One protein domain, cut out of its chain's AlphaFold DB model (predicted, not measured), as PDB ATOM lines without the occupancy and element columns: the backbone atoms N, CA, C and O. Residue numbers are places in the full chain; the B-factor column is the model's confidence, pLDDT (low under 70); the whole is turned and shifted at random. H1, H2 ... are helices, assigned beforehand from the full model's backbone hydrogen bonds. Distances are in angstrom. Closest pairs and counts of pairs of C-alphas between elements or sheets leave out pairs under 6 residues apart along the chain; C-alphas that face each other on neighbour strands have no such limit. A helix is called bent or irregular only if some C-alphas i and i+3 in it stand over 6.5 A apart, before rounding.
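Overview. This is residues 94 to 185 of the 209 residues of a protein of Streptomyces carminius (UniProt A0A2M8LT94). The longest helix, H1, packs with H2 and H4 in a bundle of three nearly aligned helices whose centres make a triangle, H1 running opposite ways to the other two. The shorter H3 packs on the first half of H2, away from H1. The printed part has 92 residues with four named helices, in the order H1, H2, H3, H4, and no named strand; its class is all helix. It is compact, with a radius of gyration of the C-alphas of 13.0 A, and elongated, spanning 39 by 25 by 17 A.

Arrangement. Start at H1, residues 94 to 117, and look across to H2, residues 122 to 141: this helical hairpin touches closest at the C-alphas of Ala 103 and Leu 128, 6.1 A apart, at a shallow tilt of 19 degrees, opposite ways. H2 is the hub, touching three helices. It touches H4, residues 165 to 183, closest at the C-alphas of Arg 136 and Thr 179, 4.7 A apart, at a shallow tilt of 22 degrees, the same way. With residues 96 to 100 alone, H1 touches H4; the closest C-alphas, of Tyr 96 and Ala 183, are 6.5 A apart. H2 also forms a helical hairpin with H3, residues 149 to 160; the closest C-alphas, of Trp 122 and Arg 159, are 4.9 A apart. H3 is close to H4 but not clearly touching, and apart from H1. Every O i to N i+4 pair is within hydrogen-bond range in H1, H2 and H4; in H3, 6 of 8 are.

Along the chain. Find C-alpha 94 at (-18.740, 31.506, -37.054); from there H1 runs 34.5 A to C-alpha 117. H2 runs 28.6 A, and H3 17.9 A. H3 is irregular: C-alphas 150 and 153 are 7.5 A apart. H4 runs 27.0 A to C-alpha 183 at (-15.372, 40.434, -39.057).

Size, cuts and confidence. Look to Arg 117 and Arg 185 for the two C-alphas farthest apart, 40.1 A. The printed part has no cut; no link is long, and no printed residue has pLDDT under 70.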
ATOM      1  N   HIS A  94     -17.370  31.809 -37.490       97.00
ATOM      2  CA  HIS A  94     -18.740  31.506 -37.054       97.00
ATOM      3  C   HIS A  94     -19.157  32.341 -35.842       97.00
ATOM      4  O   HIS A  94     -20.328  32.708 -35.743       97.00
ATOM      5  N   ALA A  95     -18.205  32.714 -34.977       95.62
ATOM      6  CA  ALA A  95     -18.465  33.550 -33.808       95.62
ATOM      7  C   ALA A  95     -19.181  34.855 -34.175       95.62
ATOM      8  O   ALA A  95     -20.126  35.232 -33.485       95.62
ATOM      9  N   TYR A  96     -18.823  35.489 -35.301       95.06
ATOM     10  CA  TYR A  96     -19.519  36.686 -35.781       95.06
ATOM     11  C   TYR A  96     -21.014  36.425 -35.972       95.06
ATOM     12  O   TYR A  96     -21.842  37.121 -35.390       95.06
ATOM     13  N   ARG A  97     -21.366  35.391 -36.749       91.25
ATOM     14  CA  ARG A  97     -22.764  35.076 -37.076       91.25
ATOM     15  C   ARG A  97     -23.561  34.738 -35.820       91.25
ATOM     16  O   ARG A  97     -24.653  35.270 -35.634       91.25
ATOM     17  N   THR A  98     -23.008  33.898 -34.946       93.81
ATOM     18  CA  THR A  98     -23.717  33.435 -33.750       93.81
ATOM     19  C   THR A  98     -23.867  34.549 -32.710       93.81
ATOM     20  O   THR A  98     -24.973  34.779 -32.221       93.81
ATOM     21  N   PHE A  99     -22.799  35.291 -32.398       93.00
ATOM     22  CA  PHE A  99     -22.853  36.364 -31.400       93.00
ATOM     23  C   PHE A  99     -23.668  37.559 -31.906       93.00
ATOM     24  O   PHE A  99     -24.505  38.068 -31.163       93.00
ATOM     25  N   ALA A 100     -23.474  37.993 -33.159       87.31
ATOM     26  CA  ALA A 100     -24.229  39.112 -33.725       87.31
ATOM     27  C   ALA A 100     -25.715  38.765 -33.904       87.31
ATOM     28  O   ALA A 100     -26.573  39.592 -33.590       87.31
ATOM     29  N   GLY A 101     -26.029  37.537 -34.338       88.69
ATOM     30  CA  GLY A 101     -27.403  37.040 -34.433       88.69
ATOM     31  C   GLY A 101     -28.101  37.030 -33.073       88.69
ATOM     32  O   GLY A 101     -29.165  37.634 -32.917       88.69
ATOM     33  N   TYR A 102     -27.451  36.446 -32.059       88.44
ATOM     34  CA  TYR A 102     -27.965  36.428 -30.689       88.44
ATOM     35  C   TYR A 102     -28.146  37.844 -30.123       88.44
ATOM     36  O   TYR A 102     -29.178  38.148 -29.525       88.44
ATOM     37  N   ALA A 103     -27.177  38.736 -30.341       90.94
ATOM     38  CA  ALA A 103     -27.266  40.130 -29.915       90.94
ATOM     39  C   ALA A 103     -28.448  40.862 -30.576       90.94
ATOM     40  O   ALA A 103     -29.192  41.573 -29.898       90.94
ATOM     41  N   GLY A 104     -28.678  40.632 -31.872       91.00
ATOM     42  CA  GLY A 104     -29.824  41.178 -32.598       91.00
ATOM     43  C   GLY A 104     -31.169  40.715 -32.028       91.00
ATOM     44  O   GLY A 104     -32.070  41.536 -31.838       91.00
ATOM     45  N   ASP A 105     -31.297  39.427 -31.695       92.44
ATOM     46  CA  ASP A 105     -32.489  38.880 -31.033       92.44
ATOM     47  C   ASP A 105     -32.721  39.492 -29.646       92.44
ATOM     48  O   ASP A 105     -33.840  39.900 -29.322       92.44
ATOM     49  N   GLN A 106     -31.669  39.593 -28.827       92.81
ATOM     50  CA  GLN A 106     -31.760  40.187 -27.492       92.81
ATOM     51  C   GLN A 106     -32.136  41.669 -27.554       92.81
ATOM     52  O   GLN A 106     -32.986  42.110 -26.778       92.81
ATOM     53  N   ARG A 107     -31.574  42.425 -28.505       93.75
ATOM     54  CA  ARG A 107     -31.920  43.835 -28.722       93.75
ATOM     55  C   ARG A 107     -33.403  44.000 -29.045       93.75
ATOM     56  O   ARG A 107     -34.082  44.777 -28.380       93.75
ATOM     57  N   ARG A 108     -33.925  43.222 -30.003       94.38
ATOM     58  CA  ARG A 108     -35.351  43.257 -30.373       94.38
ATOM     59  C   ARG A 108     -36.260  42.974 -29.180       94.38
ATOM     60  O   ARG A 108     -37.229  43.699 -28.971       94.38
ATOM     61  N   ARG A 109     -35.940  41.951 -28.380       93.31
ATOM     62  CA  ARG A 109     -36.708  41.594 -27.172       93.31
ATOM     63  C   ARG A 109     -36.674  42.700 -26.119       93.31
ATOM     64  O   ARG A 109     -37.693  42.979 -25.497       93.31
ATOM     65  N   LEU A 110     -35.515  43.325 -25.925       94.06
ATOM     66  CA  LEU A 110     -35.329  44.412 -24.967       94.06
ATOM     67  C   LEU A 110     -36.136  45.659 -25.363       94.06
ATOM     68  O   LEU A 110     -36.835  46.230 -24.529       94.06
ATOM     69  N   GLU A 111     -36.092  46.040 -26.640       93.56
ATOM     70  CA  GLU A 111     -36.856  47.168 -27.183       93.56
ATOM     71  C   GLU A 111     -38.369  46.919 -27.166       93.56
ATOM     72  O   GLU A 111     -39.129  47.829 -26.835       93.56
ATOM     73  N   ALA A 112     -38.812  45.707 -27.522       94.25
ATOM     74  CA  ALA A 112     -40.223  45.327 -27.469       94.25
ATOM     75  C   ALA A 112     -40.752  45.391 -26.032       94.25
ATOM     76  O   ALA A 112     -41.745  46.065 -25.773       94.25
ATOM     77  N   HIS A 113     -40.020  44.806 -25.078       93.88
ATOM     78  CA  HIS A 113     -40.394  44.847 -23.667       93.88
ATOM     79  C   HIS A 113     -40.532  46.279 -23.137       93.88
ATOM     80  O   HIS A 113     -41.508  46.588 -22.459       93.88
ATOM     81  N   ARG A 114     -39.595  47.170 -23.487       93.56
ATOM     82  CA  ARG A 114     -39.669  48.586 -23.105       93.56
ATOM     83  C   ARG A 114     -40.895  49.276 -23.702       93.56
ATOM     84  O   ARG A 114     -41.543  50.049 -23.008       93.56
ATOM     85  N   ARG A 115     -41.219  49.008 -24.972       94.19
ATOM     86  CA  ARG A 115     -42.410  49.567 -25.636       94.19
ATOM     87  C   ARG A 115     -43.712  49.088 -24.993       94.19
ATOM     88  O   ARG A 115     -44.624  49.884 -24.826       94.19
ATOM     89  N   GLU A 116     -43.783  47.815 -24.620       95.56
ATOM     90  CA  GLU A 116     -44.984  47.198 -24.043       95.56
ATOM     91  C   GLU A 116     -45.194  47.544 -22.565       95.56
ATOM     92  O   GLU A 116     -46.329  47.637 -22.106       95.56
ATOM     93  N   ARG A 117     -44.108  47.684 -21.796       94.06
ATOM     94  CA  ARG A 117     -44.157  47.784 -20.326       94.06
ATOM     95  C   ARG A 117     -43.676  49.123 -19.778       94.06
ATOM     96  O   ARG A 117     -43.792  49.341 -18.582       94.06
ATOM     97  N   GLY A 118     -43.106  49.993 -20.612       92.44
ATOM     98  CA  GLY A 118     -42.515  51.266 -20.185       92.44
ATOM     99  C   GLY A 118     -41.212  51.130 -19.387       92.44
ATOM    100  O   GLY A 118     -40.639  52.135 -18.977       92.44
ATOM    101  N   GLU A 119     -40.713  49.907 -19.186       92.50
ATOM    102  CA  GLU A 119     -39.590  49.601 -18.298       92.50
ATOM    103  C   GLU A 119     -38.383  49.051 -19.062       92.50
ATOM    104  O   GLU A 119     -38.508  48.278 -20.018       92.50
ATOM    105  N   VAL A 120     -37.179  49.411 -18.612       93.12
ATOM    106  CA  VAL A 120     -35.930  48.884 -19.171       93.12
ATOM    107  C   VAL A 120     -35.413  47.731 -18.319       93.12
ATOM    108  O   VAL A 120     -35.171  47.851 -17.121       93.12
ATOM    109  N   ARG A 121     -35.143  46.605 -18.980       95.50
ATOM    110  CA  ARG A 121     -34.463  45.441 -18.402       95.50
ATOM    111  C   ARG A 121     -32.945  45.667 -18.356       95.50
ATOM    112  O   ARG A 121     -32.193  45.125 -19.166       95.50
ATOM    113  N   TRP A 122     -32.490  46.492 -17.412       96.38
ATOM    114  CA  TRP A 122     -31.100  46.970 -17.321       96.38
ATOM    115  C   TRP A 122     -30.044  45.863 -17.208       96.38
ATOM    116  O   TRP A 122     -28.983  45.951 -17.829       96.38
ATOM    117  N   LYS A 123     -30.333  44.772 -16.480       94.25
ATOM    118  CA  LYS A 123     -29.434  43.605 -16.398       94.25
ATOM    119  C   LYS A 123     -29.218  42.978 -17.781       94.25
ATOM    120  O   LYS A 123     -28.085  42.692 -18.156       94.25
ATOM    121  N   GLN A 124     -30.290  42.798 -18.550       95.12
ATOM    122  CA  GLN A 124     -30.245  42.245 -19.903       95.12
ATOM    123  C   GLN A 124     -29.556  43.206 -20.883       95.12
ATOM    124  O   GLN A 124     -28.751  42.758 -21.696       95.12
ATOM    125  N   ALA A 125     -29.806  44.515 -20.766       96.88
ATOM    126  CA  ALA A 125     -29.123  45.542 -21.555       96.88
ATOM    127  C   ALA A 125     -27.600  45.498 -21.349       96.88
ATOM    128  O   ALA A 125     -26.840  45.435 -22.313       96.88
ATOM    129  N   MET A 126     -27.152  45.440 -20.091       97.12
ATOM    130  CA  MET A 126     -25.735  45.293 -19.754       97.12
ATOM    131  C   MET A 126     -25.140  44.005 -20.345       97.12
ATOM    132  O   MET A 126     -24.074  44.052 -20.958       97.12
ATOM    133  N   HIS A 127     -25.830  42.864 -20.216       94.81
ATOM    134  CA  HIS A 127     -25.341  41.597 -20.769       94.81
ATOM    135  C   HIS A 127     -25.208  41.626 -22.296       94.81
ATOM    136  O   HIS A 127     -24.251  41.057 -22.817       94.81
ATOM    137  N   LEU A 128     -26.122  42.303 -22.998       96.06
ATOM    138  CA  LEU A 128     -26.050  42.497 -24.445       96.06
ATOM    139  C   LEU A 128     -24.816  43.314 -24.846       96.06
ATOM    140  O   LEU A 128     -24.055  42.886 -25.714       96.06
ATOM    141  N   VAL A 129     -24.577  44.452 -24.185       97.06
ATOM    142  CA  VAL A 129     -23.383  45.277 -24.435       97.06
ATOM    143  C   VAL A 129     -22.109  44.469 -24.181       97.06
ATOM    144  O   VAL A 129     -21.215  44.445 -25.022       97.06
ATOM    145  N   ARG A 130     -22.037  43.757 -23.049       96.62
ATOM    146  CA  ARG A 130     -20.901  42.891 -22.701       96.62
ATOM    147  C   ARG A 130     -20.644  41.825 -23.770       96.62
ATOM    148  O   ARG A 130     -19.502  41.648 -24.179       96.62
ATOM    149  N   LEU A 131     -21.689  41.144 -24.240       95.81
ATOM    150  CA  LEU A 131     -21.560  40.112 -25.271       95.81
ATOM    151  C   LEU A 131     -20.979  40.681 -26.575       95.81
ATOM    152  O   LEU A 131     -20.098  40.071 -27.180       95.81
ATOM    153  N   LEU A 132     -21.440  41.862 -26.992       96.31
ATOM    154  CA  LEU A 132     -20.915  42.546 -28.173       96.31
ATOM    155  C   LEU A 132     -19.460  42.999 -27.985       96.31
ATOM    156  O   LEU A 132     -18.667  42.886 -28.916       96.31
ATOM    157  N   LEU A 133     -19.079  43.445 -26.783       96.88
ATOM    158  CA  LEU A 133     -17.685  43.762 -26.454       96.88
ATOM    159  C   LEU A 133     -16.775  42.534 -26.598       96.88
ATOM    160  O   LEU A 133     -15.727  42.643 -27.237       96.88
ATOM    161  N   SER A 134     -17.187  41.378 -26.064       95.94
ATOM    162  CA  SER A 134     -16.449  40.116 -26.206       95.94
ATOM    163  C   SER A 134     -16.363  39.668 -27.667       95.94
ATOM    164  O   SER A 134     -15.281  39.303 -28.118       95.94
ATOM    165  N   CYS A 135     -17.457  39.766 -28.435       96.50
ATOM    166  CA  CYS A 135     -17.460  39.448 -29.868       96.50
ATOM    167  C   CYS A 135     -16.481  40.331 -30.651       96.50
ATOM    168  O   CYS A 135     -15.627  39.831 -31.381       96.50
ATOM    169  N   ARG A 136     -16.554  41.654 -30.458       96.50
ATOM    170  CA  ARG A 136     -15.647  42.617 -31.088       96.50
ATOM    171  C   ARG A 136     -14.189  42.333 -30.726       96.50
ATOM    172  O   ARG A 136     -13.333  42.396 -31.602       96.50
ATOM    173  N   GLY A 137     -13.903  42.051 -29.454       96.88
ATOM    174  CA  GLY A 137     -12.565  41.681 -28.987       96.88
ATOM    175  C   GLY A 137     -12.045  40.446 -29.716       96.88
ATOM    176  O   GLY A 137     -11.041  40.539 -30.417       96.88
ATOM    177  N   LEU A 138     -12.810  39.352 -29.658       97.50
ATOM    178  CA  LEU A 138     -12.511  38.090 -30.333       97.50
ATOM    179  C   LEU A 138     -12.249  38.278 -31.833       97.50
ATOM    180  O   LEU A 138     -11.255  37.780 -32.354       97.50
ATOM    181  N   LEU A 139     -13.091  39.032 -32.540       97.69
ATOM    182  CA  LEU A 139     -12.904  39.257 -33.975       97.69
ATOM    183  C   LEU A 139     -11.672  40.110 -34.290       97.69
ATOM    184  O   LEU A 139     -11.109  39.964 -35.372       97.69
ATOM    185  N   ARG A 140     -11.239  40.989 -33.380       97.44
ATOM    186  CA  ARG A 140     -10.057  41.841 -33.582       97.44
ATOM    187  C   ARG A 140      -8.750  41.128 -33.260       97.44
ATOM    188  O   ARG A 140      -7.761  41.398 -33.930       97.44
ATOM    189  N   THR A 141      -8.735  40.274 -32.240       97.19
ATOM    190  CA  THR A 141      -7.497  39.679 -31.708       97.19
ATOM    191  C   THR A 141      -7.348  38.196 -32.029       97.19
ATOM    192  O   THR A 141      -6.235  37.691 -32.014       97.19
ATOM    193  N   GLY A 142      -8.444  37.494 -32.326       97.00
ATOM    194  CA  GLY A 142      -8.469  36.031 -32.397       97.00
ATOM    195  C   GLY A 142      -8.573  35.349 -31.029       97.00
ATOM    196  O   GLY A 142      -8.644  34.126 -30.965       97.00
ATOM    197  N   GLU A 143      -8.634  36.119 -29.941       95.75
ATOM    198  CA  GLU A 143      -8.673  35.615 -28.569       95.75
ATOM    199  C   GLU A 143      -9.978  36.022 -27.883       95.75
ATOM    200  O   GLU A 143     -10.335  37.203 -27.830       95.75
ATOM    201  N   LEU A 144     -10.698  35.049 -27.320       96.44
ATOM    202  CA  LEU A 144     -11.905  35.334 -26.551       96.44
ATOM    203  C   LEU A 144     -11.542  35.671 -25.101       96.44
ATOM    204  O   LEU A 144     -11.135  34.796 -24.340       96.44
ATOM    205  N   SER A 145     -11.762  36.928 -24.718       93.88
ATOM    206  CA  SER A 145     -11.744  37.371 -23.323       93.88
ATOM    207  C   SER A 145     -13.161  37.648 -22.824       93.88
ATOM    208  O   SER A 145     -13.975  38.289 -23.502       93.88
ATOM    209  N   VAL A 146     -13.454  37.151 -21.624       92.81
ATOM    210  CA  VAL A 146     -14.755  37.314 -20.964       92.81
ATOM    211  C   VAL A 146     -14.764  38.436 -19.925       92.81
ATOM    212  O   VAL A 146     -15.841  38.855 -19.502       92.81
ATOM    213  N   ASP A 147     -13.593  38.936 -19.530       92.19
ATOM    214  CA  ASP A 147     -13.458  40.001 -18.538       92.19
ATOM    215  C   ASP A 147     -13.897  41.354 -19.125       92.19
ATOM    216  O   ASP A 147     -13.493  41.746 -20.224       92.19
ATOM    217  N   ALA A 148     -14.734  42.085 -18.388       92.31
ATOM    218  CA  ALA A 148     -15.182  43.423 -18.749       92.31
ATOM    219  C   ALA A 148     -14.041  44.455 -18.810       92.31
ATOM    220  O   ALA A 148     -14.159  45.448 -19.535       92.31
ATOM    221  N   GLY A 149     -12.965  44.258 -18.045       92.75
ATOM    222  CA  GLY A 149     -11.777  45.105 -18.005       92.75
ATOM    223  C   GLY A 149     -12.119  46.589 -17.878       92.75
ATOM    224  O   GLY A 149     -12.899  47.004 -17.019       92.75
ATOM    225  N   ALA A 150     -11.589  47.397 -18.802       94.25
ATOM    226  CA  ALA A 150     -11.813  48.845 -18.859       94.25
ATOM    227  C   ALA A 150     -13.294  49.255 -19.016       94.25
ATOM    228  O   ALA A 150     -13.646  50.409 -18.782       94.25
ATOM    229  N   HIS A 151     -14.179  48.334 -19.405       96.19
ATOM    230  CA  HIS A 151     -15.609  48.598 -19.547       96.19
ATOM    231  C   HIS A 151     -16.420  48.298 -18.280       96.19
ATOM    232  O   HIS A 151     -17.615  48.601 -18.266       96.19
ATOM    233  N   ARG A 152     -15.807  47.748 -17.217       96.38
ATOM    234  CA  ARG A 152     -16.494  47.344 -15.976       96.38
ATOM    235  C   ARG A 152     -17.402  48.439 -15.419       96.38
ATOM    236  O   ARG A 152     -18.600  48.207 -15.279       96.38
ATOM    237  N   GLU A 153     -16.860  49.620 -15.130       97.00
ATOM    238  CA  GLU A 153     -17.630  50.691 -14.479       97.00
ATOM    239  C   GLU A 153     -18.809  51.153 -15.335       97.00
ATOM    240  O   GLU A 153     -19.933  51.275 -14.847       97.00
ATOM    241  N   ARG A 154     -18.596  51.300 -16.647       97.56
ATOM    242  CA  ARG A 154     -19.663  51.692 -17.571       97.56
ATOM    243  C   ARG A 154     -20.751  50.620 -17.681       97.56
ATOM    244  O   ARG A 154     -21.931  50.953 -17.718       97.56
ATOM    245  N   LEU A 155     -20.385  49.337 -17.696       97.88
ATOM    246  CA  LEU A 155     -21.347  48.229 -17.686       97.88
ATOM    247  C   LEU A 155     -22.149  48.183 -16.378       97.88
ATOM    248  O   LEU A 155     -23.356  47.936 -16.406       97.88
ATOM    249  N   LEU A 156     -21.513  48.453 -15.235       97.25
ATOM    250  CA  LEU A 156     -22.205  48.537 -13.950       97.25
ATOM    251  C   LEU A 156     -23.155  49.743 -13.884       97.25
ATOM    252  O   LEU A 156     -24.265  49.584 -13.379       97.25
ATOM    253  N   ALA A 157     -22.787  50.890 -14.461       97.69
ATOM    254  CA  ALA A 157     -23.679  52.045 -14.594       97.69
ATOM    255  C   ALA A 157     -24.919  51.716 -15.449       97.69
ATOM    256  O   ALA A 157     -26.045  52.025 -15.056       97.69
ATOM    257  N   VAL A 158     -24.749  50.987 -16.564       97.94
ATOM    258  CA  VAL A 158     -25.886  50.468 -17.354       97.94
ATOM    259  C   VAL A 158     -26.760  49.541 -16.510       97.94
ATOM    260  O   VAL A 158     -27.979  49.673 -16.524       97.94
ATOM    261  N   ARG A 159     -26.163  48.618 -15.744       96.50
ATOM    262  CA  ARG A 159     -26.912  47.690 -14.878       96.50
ATOM    263  C   ARG A 159     -27.740  48.420 -13.813       96.50
ATOM    264  O   ARG A 159     -28.814  47.927 -13.474       96.50
ATOM    265  N   ARG A 160     -27.243  49.543 -13.286       96.62
ATOM    266  CA  ARG A 160     -27.935  50.390 -12.298       96.62
ATOM    267  C   ARG A 160     -28.951  51.357 -12.922       96.62
ATOM    268  O   ARG A 160     -29.697  51.981 -12.181       96.62
ATOM    269  N   GLY A 161     -29.012  51.452 -14.253       96.88
ATOM    270  CA  GLY A 161     -29.902  52.380 -14.958       96.88
ATOM    271  C   GLY A 161     -29.448  53.840 -14.903       96.88
ATOM    272  O   GLY A 161     -30.255  54.739 -15.105       96.88
ATOM    273  N   GLU A 162     -28.165  54.080 -14.630       97.88
ATOM    274  CA  GLU A 162     -27.575  55.425 -14.528       97.88
ATOM    275  C   GLU A 162     -27.212  56.013 -15.898       97.88
ATOM    276  O   GLU A 162     -26.965  57.209 -16.020       97.88
ATOM    277  N   VAL A 163     -27.165  55.171 -16.933       97.38
ATOM    278  CA  VAL A 163     -26.889  55.581 -18.312       97.38
ATOM    279  C   VAL A 163     -28.221  55.776 -19.041       97.38
ATOM    280  O   VAL A 163     -29.034  54.844 -19.041       97.38
ATOM    281  N   PRO A 164     -28.454  56.928 -19.698       96.69
ATOM    282  CA  PRO A 164     -29.661  57.149 -20.485       96.69
ATOM    283  C   PRO A 164     -29.884  56.043 -21.519       96.69
ATOM    284  O   PRO A 164     -28.948  55.573 -22.165       96.69
ATOM    285  N   TRP A 165     -31.141  55.637 -21.707       95.62
ATOM    286  CA  TRP A 165     -31.487  54.544 -22.621       95.62
ATOM    287  C   TRP A 165     -30.953  54.768 -24.045       95.62
ATOM    288  O   TRP A 165     -30.408  53.842 -24.642       95.62
ATOM    289  N   ASP A 166     -31.042  55.998 -24.553       96.00
ATOM    290  CA  ASP A 166     -30.581  56.349 -25.901       96.00
ATOM    291  C   ASP A 166     -29.051  56.272 -26.039       96.00
ATOM    292  O   ASP A 166     -28.525  55.921 -27.096       96.00
ATOM    293  N   GLU A 167     -28.309  56.504 -24.953       97.75
ATOM    294  CA  GLU A 167     -26.864  56.267 -24.938       97.75
ATOM    295  C   GLU A 167     -26.529  54.771 -24.946       97.75
ATOM    296  O   GLU A 167     -25.561  54.355 -25.589       97.75
ATOM    297  N   VAL A 168     -27.324  53.943 -24.259       97.38
ATOM    298  CA  VAL A 168     -27.146  52.483 -24.263       97.38
ATOM    299  C   VAL A 168     -27.425  51.909 -25.650       97.38
ATOM    300  O   VAL A 168     -26.626  51.117 -26.151       97.38
ATOM    301  N   THR A 169     -28.512  52.320 -26.304       96.12
ATOM    302  CA  THR A 169     -28.830  51.872 -27.669       96.12
ATOM    303  C   THR A 169     -27.814  52.385 -28.685       96.12
ATOM    304  O   THR A 169     -27.379  51.608 -29.536       96.12
ATOM    305  N   GLY A 170     -27.348  53.630 -28.551       97.62
ATOM    306  CA  GLY A 170     -26.257  54.172 -29.361       97.62
ATOM    307  C   GLY A 170     -24.943  53.403 -29.184       97.62
ATOM    308  O   GLY A 170     -24.224  53.158 -30.155       97.62
ATOM    309  N   TRP A 171     -24.632  52.954 -27.964       97.69
ATOM    310  CA  TRP A 171     -23.468  52.102 -27.715       97.69
ATOM    311  C   TRP A 171     -23.624  50.716 -28.356       97.69
ATOM    312  O   TRP A 171     -22.690  50.240 -29.001       97.69
ATOM    313  N   ILE A 172     -24.800  50.093 -28.241       96.50
ATOM    314  CA  ILE A 172     -25.108  48.809 -28.890       96.50
ATOM    315  C   ILE A 172     -24.953  48.917 -30.414       96.50
ATOM    316  O   ILE A 172     -24.291  48.071 -31.011       96.50
ATOM    317  N   ALA A 173     -25.516  49.959 -31.035       95.75
ATOM    318  CA  ALA A 173     -25.420  50.185 -32.478       95.75
ATOM    319  C   ALA A 173     -23.961  50.322 -32.936       95.75
ATOM    320  O   ALA A 173     -23.523  49.596 -33.827       95.75
ATOM    321  N   ARG A 174     -23.172  51.150 -32.242       97.31
ATOM    322  CA  ARG A 174     -21.740  51.305 -32.528       97.31
ATOM    323  C   ARG A 174     -20.973  49.990 -32.396       97.31
ATOM    324  O   ARG A 174     -20.138  49.676 -33.235       97.31
ATOM    325  N   LEU A 175     -21.248  49.201 -31.355       96.81
ATOM    326  CA  LEU A 175     -20.591  47.906 -31.180       96.81
ATOM    327  C   LEU A 175     -20.953  46.918 -32.290       96.81
ATOM    328  O   LEU A 175     -20.095  46.128 -32.679       96.81
ATOM    329  N   HIS A 176     -22.181  46.952 -32.810       94.50
ATOM    330  CA  HIS A 176     -22.555  46.154 -33.976       94.50
ATOM    331  C   HIS A 176     -21.726  46.537 -35.208       94.50
ATOM    332  O   HIS A 176     -21.114  45.653 -35.803       94.50
ATOM    333  N   GLU A 177     -21.634  47.828 -35.528       95.38
ATOM    334  CA  GLU A 177     -20.828  48.332 -36.651       95.38
ATOM    335  C   GLU A 177     -19.343  47.965 -36.500       95.38
ATOM    336  O   GLU A 177     -18.711  47.462 -37.427       95.38
ATOM    337  N   GLU A 178     -18.778  48.148 -35.304       96.44
ATOM    338  CA  GLU A 178     -17.390  47.777 -35.014       96.44
ATOM    339  C   GLU A 178     -17.153  46.264 -35.137       96.44
ATOM    340  O   GLU A 178     -16.090  45.840 -35.593       96.44
ATOM    341  N   THR A 179     -18.128  45.447 -34.729       95.88
ATOM    342  CA  THR A 179     -18.076  43.981 -34.834       95.88
ATOM    343  C   THR A 179     -18.123  43.543 -36.298       95.88
ATOM    344  O   THR A 179     -17.326  42.701 -36.710       95.88
ATOM    345  N   GLU A 180     -19.002  44.140 -37.102       94.94
ATOM    346  CA  GLU A 180     -19.093  43.891 -38.544       94.94
ATOM    347  C   GLU A 180     -17.797  44.288 -39.265       94.94
ATOM    348  O   GLU A 180     -17.219  43.492 -40.009       94.94
ATOM    349  N   ALA A 181     -17.262  45.473 -38.962       96.06
ATOM    350  CA  ALA A 181     -15.988  45.929 -39.509       96.06
ATOM    351  C   ALA A 181     -14.808  45.033 -39.087       96.06
ATOM    352  O   ALA A 181     -13.878  44.822 -39.871       96.06
ATOM    353  N   ALA A 182     -14.823  44.497 -37.861       96.88
ATOM    354  CA  ALA A 182     -13.816  43.549 -37.388       96.88
ATOM    355  C   ALA A 182     -13.928  42.189 -38.094       96.88
ATOM    356  O   ALA A 182     -12.905  41.609 -38.452       96.88
ATOM    357  N   ALA A 183     -15.143  41.705 -38.368       95.31
ATOM    358  CA  ALA A 183     -15.372  40.434 -39.057       95.31
ATOM    359  C   ALA A 183     -14.760  40.389 -40.470       95.31
ATOM    360  O   ALA A 183     -14.391  39.313 -40.951       95.31
ATOM    361  N   ALA A 184     -14.628  41.545 -41.129       94.38
ATOM    362  CA  ALA A 184     -13.991  41.666 -42.439       94.38
ATOM    363  C   ALA A 184     -12.458  41.506 -42.405       94.38
ATOM    364  O   ALA A 184     -11.867  41.156 -43.422       94.38
ATOM    365  N   ARG A 185     -11.809  41.758 -41.259       95.88
ATOM    366  CA  ARG A 185     -10.336  41.750 -41.099       95.88
ATOM    367  C   ARG A 185      -9.855  40.806 -39.994       95.88
ATOM    368  O   ARG A 185      -8.747  40.957 -39.488       95.88
TER     369      ARG A 185